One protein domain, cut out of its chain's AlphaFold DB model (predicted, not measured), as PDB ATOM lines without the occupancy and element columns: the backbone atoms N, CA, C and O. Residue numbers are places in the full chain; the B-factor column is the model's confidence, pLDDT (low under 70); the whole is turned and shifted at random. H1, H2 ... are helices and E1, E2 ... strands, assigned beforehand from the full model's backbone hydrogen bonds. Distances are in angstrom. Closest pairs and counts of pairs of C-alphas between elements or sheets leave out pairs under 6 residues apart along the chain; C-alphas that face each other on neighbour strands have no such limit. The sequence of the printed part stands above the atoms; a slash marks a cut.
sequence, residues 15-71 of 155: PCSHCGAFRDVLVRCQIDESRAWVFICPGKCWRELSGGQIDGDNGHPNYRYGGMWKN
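This is residues 15 to 71 of the 155 residues of an uncharacterized protein of Diplodia seriata (UniProt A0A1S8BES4). A small antiparallel sheet, order E2 E1 E3, has one short helix, H1, packed over one face; a long loop, residues 51 to 63, leads from H1 back to E3. Of 57 printed residues, under half are in named elements, along the chain E1, E2, H1, E3; the class is mixed, helices and strands. It is compact, radius of gyration of the C-alphas 10.4 A, spanning 30 by 21 by 18 A.

Look first at inner strand E1, residues 25 to 30: N 28 is 2.9 A from O 67 of antiparallel E3, residues 64 to 70. E2, residues 38 to 40, forms a hairpin with E1; N 38 and O 29 are 2.8 A apart. H1, residues 44 to 50, is on the sheet over E1, height over the sheet 9.6 A; their closest C-alphas, Val 27 and Trp 46, are 7.3 A apart. Every O i to N i+4 pair in H1 is within hydrogen-bond range. E2, H1 and E3 make a split strand-helix-strand unit, E1 lying between its same-way strands, with a right-handed crossover.

Find C-alpha 25 at (-27.242, -2.385, 19.951), where E1 begins its 16.6 A; E3 runs 18.1 A to C-alpha 70 at (-30.512, -5.523, 19.285). H1 measures 10.1 A, E2 6.6 A.

The printed part has no cut. The link H1 to E3 is long; in it, residues 52 to 60 have pLDDT under 70.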
ATOM      1  N   PRO A  15     -21.765  -7.547  25.909       90.44
ATOM      2  CA  PRO A  15     -20.502  -6.837  25.803       90.44
ATOM      3  C   PRO A  15     -19.988  -6.853  24.359       90.44
ATOM      4  O   PRO A  15     -20.141  -7.833  23.628       90.44
ATOM      5  N   CYS A  16     -19.353  -5.758  23.959       91.25
ATOM      6  CA  CYS A  16     -18.562  -5.680  22.737       91.25
ATOM      7  C   CYS A  16     -17.281  -6.513  22.872       91.25
ATOM      8  O   CYS A  16     -16.527  -6.321  23.823       91.25
ATOM      9  N   SER A  17     -16.976  -7.362  21.891       90.56
ATOM     10  CA  SER A  17     -15.758  -8.184  21.879       90.56
ATOM     11  C   SER A  17     -14.461  -7.368  21.778       90.56
ATOM     12  O   SER A  17     -13.413  -7.867  22.157       90.56
ATOM     13  N   HIS A  18     -14.520  -6.121  21.294       88.12
ATOM     14  CA  HIS A  18     -13.335  -5.273  21.101       88.12
ATOM     15  C   HIS A  18     -13.070  -4.312  22.271       88.12
ATOM     16  O   HIS A  18     -11.925  -4.074  22.634       88.12
ATOM     17  N   CYS A  19     -14.109  -3.697  22.848       88.62
ATOM     18  CA  CYS A  19     -13.947  -2.700  23.919       88.62
ATOM     19  C   CYS A  19     -14.577  -3.107  25.254       88.62
ATOM     20  O   CYS A  19     -14.538  -2.326  26.200       88.62
ATOM     21  N   GLY A  20     -15.220  -4.276  25.335       87.69
ATOM     22  CA  GLY A  20     -15.891  -4.773  26.541       87.69
ATOM     23  C   GLY A  20     -17.162  -4.015  26.936       87.69
ATOM     24  O   GLY A  20     -17.878  -4.447  27.833       87.69
ATOM     25  N   ALA A  21     -17.484  -2.901  26.271       87.00
ATOM     26  CA  ALA A  21     -18.627  -2.076  26.635       87.00
ATOM     27  C   ALA A  21     -19.951  -2.815  26.398       87.00
ATOM     28  O   ALA A  21     -20.208  -3.321  25.302       87.00
ATOM     29  N   PHE A  22     -20.810  -2.811  27.414       86.56
ATOM     30  CA  PHE A  22     -22.173  -3.315  27.325       86.56
ATOM     31  C   PHE A  22     -23.040  -2.344  26.525       86.56
ATOM     32  O   PHE A  22     -23.072  -1.146  26.811       86.56
ATOM     33  N   ARG A  23     -23.720  -2.845  25.491       85.50
ATOM     34  CA  ARG A  23     -24.623  -2.048  24.651       85.50
ATOM     35  C   ARG A  23     -25.890  -2.826  24.330       85.50
ATOM     36  O   ARG A  23     -25.869  -4.048  24.184       85.50
ATOM     37  N   ASP A  24     -26.979  -2.092  24.139       84.75
ATOM     38  CA  ASP A  24     -28.256  -2.645  23.679       84.75
ATOM     39  C   ASP A  24     -28.317  -2.817  22.153       84.75
ATOM     40  O   ASP A  24     -29.194  -3.511  21.643       84.75
ATOM     41  N   VAL A  25     -27.378  -2.223  21.407       86.25
ATOM     42  CA  VAL A  25     -27.242  -2.385  19.951       86.25
ATOM     43  C   VAL A  25     -25.786  -2.683  19.608       86.25
ATOM     44  O   VAL A  25     -24.886  -1.941  19.999       86.25
ATOM     45  N   LEU A  26     -25.558  -3.762  18.860       91.12
ATOM     46  CA  LEU A  26     -24.242  -4.220  18.417       91.12
ATOM     47  C   LEU A  26     -24.297  -4.607  16.936       91.12
ATOM     48  O   LEU A  26     -25.340  -4.997  16.421       91.12
ATOM     49  N   VAL A  27     -23.166  -4.539  16.250       90.44
ATOM     50  CA  VAL A  27     -22.980  -5.107  14.916       90.44
ATOM     51  C   VAL A  27     -22.456  -6.525  15.079       90.44
ATOM     52  O   VAL A  27     -21.488  -6.744  15.803       90.44
ATOM     53  N   ARG A  28     -23.091  -7.492  14.419       92.94
ATOM     54  CA  ARG A  28     -22.559  -8.844  14.281       92.94
ATOM     55  C   ARG A  28     -21.657  -8.871  13.052       92.94
ATOM     56  O   ARG A  28     -22.117  -8.533  11.964       92.94
ATOM     57  N   CYS A  29     -20.408  -9.285  13.198       90.44
ATOM     58  CA  CYS A  29     -19.479  -9.405  12.074       90.44
ATOM     59  C   CYS A  29     -18.483 -10.549  12.275       90.44
ATOM     60  O   CYS A  29     -18.320 -11.044  13.387       90.44
ATOM     61  N   GLN A  30     -17.834 -10.973  11.198       90.75
ATOM     62  CA  GLN A  30     -16.613 -11.778  11.235       90.75
ATOM     63  C   GLN A  30     -15.443 -10.844  10.945       90.75
ATOM     64  O   GLN A  30     -15.595  -9.948  10.119       90.75
ATOM     65  N   ILE A  31     -14.330 -11.017  11.654       85.19
ATOM     66  CA  ILE A  31     -13.123 -10.184  11.504       85.19
ATOM     67  C   ILE A  31     -11.860 -11.016  11.254       85.19
ATOM     68  O   ILE A  31     -10.896 -10.512  10.690       85.19
ATOM     69  N   ASP A  32     -11.897 -12.294  11.627       82.50
ATOM     70  CA  ASP A  32     -10.769 -13.219  11.602       82.50
ATOM     71  C   ASP A  32     -11.012 -14.371  10.621       82.50
ATOM     72  O   ASP A  32     -12.156 -14.721  10.309       82.50
ATOM     73  N   GLU A  33      -9.933 -15.047  10.219       82.62
ATOM     74  CA  GLU A  33      -9.973 -16.261   9.383       82.62
ATOM     75  C   GLU A  33     -10.728 -17.427  10.039       82.62
ATOM     76  O   GLU A  33     -11.182 -18.349   9.359       82.62
ATOM     77  N   SER A  34     -10.933 -17.355  11.358       84.19
ATOM     78  CA  SER A  34     -11.754 -18.296  12.126       84.19
ATOM     79  C   SER A  34     -13.224 -18.324  11.688       84.19
ATOM     80  O   SER A  34     -13.943 -19.264  12.026       84.19
ATOM     81  N   ARG A  35     -13.698 -17.297  10.961       83.25
ATOM     82  CA  ARG A  35     -15.108 -17.111  10.556       83.25
ATOM     83  C   ARG A  35     -16.075 -17.117  11.747       83.25
ATOM     84  O   ARG A  35     -17.281 -17.329  11.587       83.25
ATOM     85  N   ALA A  36     -15.564 -16.864  12.951       89.31
ATOM     86  CA  ALA A  36     -16.375 -16.739  14.144       89.31
ATOM     87  C   ALA A  36     -17.152 -15.419  14.111       89.31
ATOM     88  O   ALA A  36     -16.629 -14.359  13.767       89.31
ATOM     89  N   TRP A  37     -18.428 -15.486  14.482       91.06
ATOM     90  CA  TRP A  37     -19.270 -14.302  14.577       91.06
ATOM     91  C   TRP A  37     -19.043 -13.600  15.912       91.06
ATOM     92  O   TRP A  37     -19.398 -14.138  16.962       91.06
ATOM     93  N   VAL A  38     -18.527 -12.379  15.861       91.50
ATOM     94  CA  VAL A  38     -18.322 -11.512  17.021       91.50
ATOM     95  C   VAL A  38     -19.337 -10.372  17.037       91.50
ATOM     96  O   VAL A  38     -19.960 -10.057  16.018       91.50
ATOM     97  N   PHE A  39     -19.528  -9.761  18.206       92.19
ATOM     98  CA  PHE A  39     -20.401  -8.600  18.374       92.19
ATOM     99  C   PHE A  39     -19.576  -7.375  18.755       92.19
ATOM    100  O   PHE A  39     -18.824  -7.410  19.726       92.19
ATOM    101  N   ILE A  40     -19.743  -6.279  18.021       91.69
ATOM    102  CA  ILE A  40     -18.972  -5.049  18.225       91.69
ATOM    103  C   ILE A  40     -19.863  -3.808  18.283       91.69
ATOM    104  O   ILE A  40     -20.999  -3.816  17.811       91.69
ATOM    105  N   CYS A  41     -19.370  -2.716  18.868       90.75
ATOM    106  CA  CYS A  41     -20.142  -1.478  18.955       90.75
ATOM    107  C   CYS A  41     -20.338  -0.820  17.576       90.75
ATOM    108  O   CYS A  41     -19.351  -0.634  16.855       90.75
ATOM    109  N   PRO A  42     -21.562  -0.365  17.238       84.56
ATOM    110  CA  PRO A  42     -21.773   0.511  16.094       84.56
ATOM    111  C   PRO A  42     -21.079   1.853  16.364       84.56
ATOM    112  O   PRO A  42     -21.286   2.471  17.409       84.56
ATOM    113  N   GLY A  43     -20.221   2.297  15.446       85.06
ATOM    114  CA  GLY A  43     -19.428   3.518  15.603       85.06
ATOM    115  C   GLY A  43     -17.936   3.218  15.646       85.06
ATOM    116  O   GLY A  43     -17.378   2.850  14.620       85.06
ATOM    117  N   LYS A  44     -17.297   3.396  16.811       84.69
ATOM    118  CA  LYS A  44     -15.831   3.339  16.945       84.69
ATOM    119  C   LYS A  44     -15.256   1.974  16.540       84.69
ATOM    120  O   LYS A  44     -14.561   1.896  15.537       84.69
ATOM    121  N   CYS A  45     -15.640   0.909  17.247       87.56
ATOM    122  CA  CYS A  45     -15.107  -0.435  17.001       87.56
ATOM    123  C   CYS A  45     -15.445  -0.950  15.600       87.56
ATOM    124  O   CYS A  45     -14.616  -1.578  14.955       87.56
ATOM    125  N   TRP A  46     -16.659  -0.678  15.116       86.94
ATOM    126  CA  TRP A  46     -17.041  -1.053  13.758       86.94
ATOM    127  C   TRP A  46     -16.206  -0.341  12.696       86.94
ATOM    128  O   TRP A  46     -15.708  -1.004  11.798       86.94
ATOM    129  N   ARG A  47     -15.990   0.970  12.826       82.94
ATOM    130  CA  ARG A  47     -15.167   1.733  11.883       82.94
ATOM    131  C   ARG A  47     -13.702   1.295  11.909       82.94
ATOM    132  O   ARG A  47     -13.084   1.255  10.857       82.94
ATOM    133  N   GLU A  48     -13.170   0.961  13.084       82.00
ATOM    134  CA  GLU A  48     -11.803   0.443  13.228       82.00
ATOM    135  C   GLU A  48     -11.633  -0.907  12.515       82.00
ATOM    136  O   GLU A  48     -10.645  -1.099  11.821       82.00
ATOM    137  N   LEU A  49     -12.614  -1.811  12.628       79.19
ATOM    138  CA  LEU A  49     -12.536  -3.173  12.078       79.19
ATOM    139  C   LEU A  49     -13.011  -3.307  10.627       79.19
ATOM    140  O   LEU A  49     -12.649  -4.266   9.954       79.19
ATOM    141  N   SER A  50     -13.873  -2.406  10.155       75.94
ATOM    142  CA  SER A  50     -14.347  -2.405   8.767       75.94
ATOM    143  C   SER A  50     -13.546  -1.458   7.871       75.94
ATOM    144  O   SER A  50     -13.743  -1.467   6.661       75.94
ATOM    145  N   GLY A  51     -12.691  -0.613   8.462       72.12
ATOM    146  CA  GLY A  51     -12.033   0.514   7.791       72.12
ATOM    147  C   GLY A  51     -12.959   1.711   7.527       72.12
ATOM    148  O   GLY A  51     -12.532   2.746   7.023       72.12
ATOM    149  N   GLY A  52     -14.231   1.626   7.932       65.06
ATOM    150  CA  GLY A  52     -15.245   2.637   7.635       65.06
ATOM    151  C   GLY A  52     -15.977   2.410   6.312       65.06
ATOM    152  O   GLY A  52     -16.909   3.161   6.014       65.06
ATOM    153  N   GLN A  53     -15.635   1.360   5.563       65.62
ATOM    154  CA  GLN A  53     -16.457   0.829   4.477       65.62
ATOM    155  C   GLN A  53     -17.417  -0.261   4.965       65.62
ATOM    156  O   GLN A  53     -17.148  -0.989   5.922       65.62
ATOM    157  N   ILE A  54     -18.578  -0.343   4.309       58.69
ATOM    158  CA  ILE A  54     -19.633  -1.324   4.609       58.69
ATOM    159  C   ILE A  54     -19.241  -2.742   4.166       58.69
ATOM    160  O   ILE A  54     -19.606  -3.699   4.848       58.69
ATOM    161  N   ASP A  55     -18.446  -2.861   3.100       56.78
ATOM    162  CA  ASP A  55     -17.991  -4.137   2.521       56.78
ATOM    163  C   ASP A  55     -16.510  -4.455   2.796       56.78
ATOM    164  O   ASP A  55     -15.944  -5.365   2.199       56.78
ATOM    165  N   GLY A  56     -15.904  -3.750   3.757       55.25
ATOM    166  CA  GLY A  56     -14.500  -3.922   4.120       55.25
ATOM    167  C   GLY A  56     -13.553  -3.222   3.144       55.25
ATOM    168  O   GLY A  56     -13.689  -3.298   1.926       55.25
ATOM    169  N   ASP A  57     -12.584  -2.500   3.691       61.62
ATOM    170  CA  ASP A  57     -11.461  -1.981   2.914       61.62
ATOM    171  C   ASP A  57     -10.522  -3.113   2.462       61.62
ATOM    172  O   ASP A  57     -10.511  -4.202   3.039       61.62
ATOM    173  N   ASN A  58      -9.643  -2.836   1.489       61.31
ATOM    174  CA  ASN A  58      -8.635  -3.790   0.988       61.31
ATOM    175  C   ASN A  58      -7.672  -4.312   2.087       61.31
ATOM    176  O   ASN A  58      -6.908  -5.243   1.854       61.31
ATOM    177  N   GLY A  59      -7.702  -3.712   3.285       63.84
ATOM    178  CA  GLY A  59      -6.979  -4.154   4.481       63.84
ATOM    179  C   GLY A  59      -7.720  -5.164   5.371       63.84
ATOM    180  O   GLY A  59      -7.117  -5.664   6.314       63.84
ATOM    181  N   HIS A  60      -8.991  -5.485   5.097       68.00
ATOM    182  CA  HIS A  60      -9.807  -6.388   5.924       68.00
ATOM    183  C   HIS A  60     -10.488  -7.485   5.079       68.00
ATOM    184  O   HIS A  60     -11.718  -7.549   5.017       68.00
ATOM    185  N   PRO A  61      -9.719  -8.392   4.443       72.25
ATOM    186  CA  PRO A  61     -10.254  -9.400   3.514       72.25
ATOM    187  C   PRO A  61     -11.233 -10.390   4.166       72.25
ATOM    188  O   PRO A  61     -12.088 -10.971   3.496       72.25
ATOM    189  N   ASN A  62     -11.124 -10.569   5.484       76.81
ATOM    190  CA  ASN A  62     -11.946 -11.498   6.258       76.81
ATOM    191  C   ASN A  62     -13.162 -10.828   6.907       76.81
ATOM    192  O   ASN A  62     -13.945 -11.497   7.586       76.81
ATOM    193  N   TYR A  63     -13.343  -9.518   6.705       84.12
ATOM    194  CA  TYR A  63     -14.472  -8.808   7.277       84.12
ATOM    195  C   TYR A  63     -15.780  -9.228   6.597       84.12
ATOM    196  O   TYR A  63     -15.947  -9.092   5.385       84.12
ATOM    197  N   ARG A  64     -16.743  -9.729   7.377       85.38
ATOM    198  CA  ARG A  64     -18.095 -10.045   6.886       85.38
ATOM    199  C   ARG A  64     -19.157  -9.474   7.800       85.38
ATOM    200  O   ARG A  64     -19.205  -9.791   8.989       85.38
ATOM    201  N   TYR A  65     -20.055  -8.677   7.233       88.44
ATOM    202  CA  TYR A  65     -21.191  -8.129   7.959       88.44
ATOM    203  C   TYR A  65     -22.299  -9.180   8.147       88.44
ATOM    204  O   TYR A  65     -22.745  -9.821   7.200       88.44
ATOM    205  N   GLY A  66     -22.753  -9.352   9.390       89.25
ATOM    206  CA  GLY A  66     -23.745 -10.349   9.809       89.25
ATOM    207  C   GLY A  66     -25.056  -9.765  10.327       89.25
ATOM    208  O   GLY A  66     -25.855 -10.495  10.918       89.25
ATOM    209  N   GLY A  67     -25.269  -8.459  10.156       89.38
ATOM    210  CA  GLY A  67     -26.468  -7.761  10.611       89.38
ATOM    211  C   GLY A  67     -26.321  -7.061  11.964       89.38
ATOM    212  O   GLY A  67     -25.351  -7.228  12.702       89.38
ATOM    213  N   MET A  68     -27.332  -6.263  12.301       90.88
ATOM    214  CA  MET A  68     -27.398  -5.540  13.568       90.88
ATOM    215  C   MET A  68     -28.088  -6.402  14.629       90.88
ATOM    216  O   MET A  68     -29.233  -6.823  14.459       90.88
ATOM    217  N   TRP A  69     -27.417  -6.624  15.749       88.81
ATOM    218  CA  TRP A  69     -27.991  -7.216  16.947       88.81
ATOM    219  C   TRP A  69     -28.605  -6.136  17.835       88.81
ATOM    220  O   TRP A  69     -28.023  -5.069  18.033       88.81
ATOM    221  N   LYS A  70     -29.794  -6.414  18.371       85.88
ATOM    222  CA  LYS A  70     -30.512  -5.523  19.285       85.88
ATOM    223  C   LYS A  70     -30.988  -6.317  20.489       85.88
ATOM    224  O   LYS A  70     -31.511  -7.424  20.334       85.88
ATOM    225  N   ASN A  71     -30.852  -5.736  21.669       81.44
ATOM    226  CA  ASN A  71     -31.400  -6.280  22.890       81.44
ATOM    227  C   ASN A  71     -32.935  -6.227  22.823       81.44
ATOM    228  O   ASN A  71     -33.537  -5.175  22.621       81.44
TER     229      ASN A  71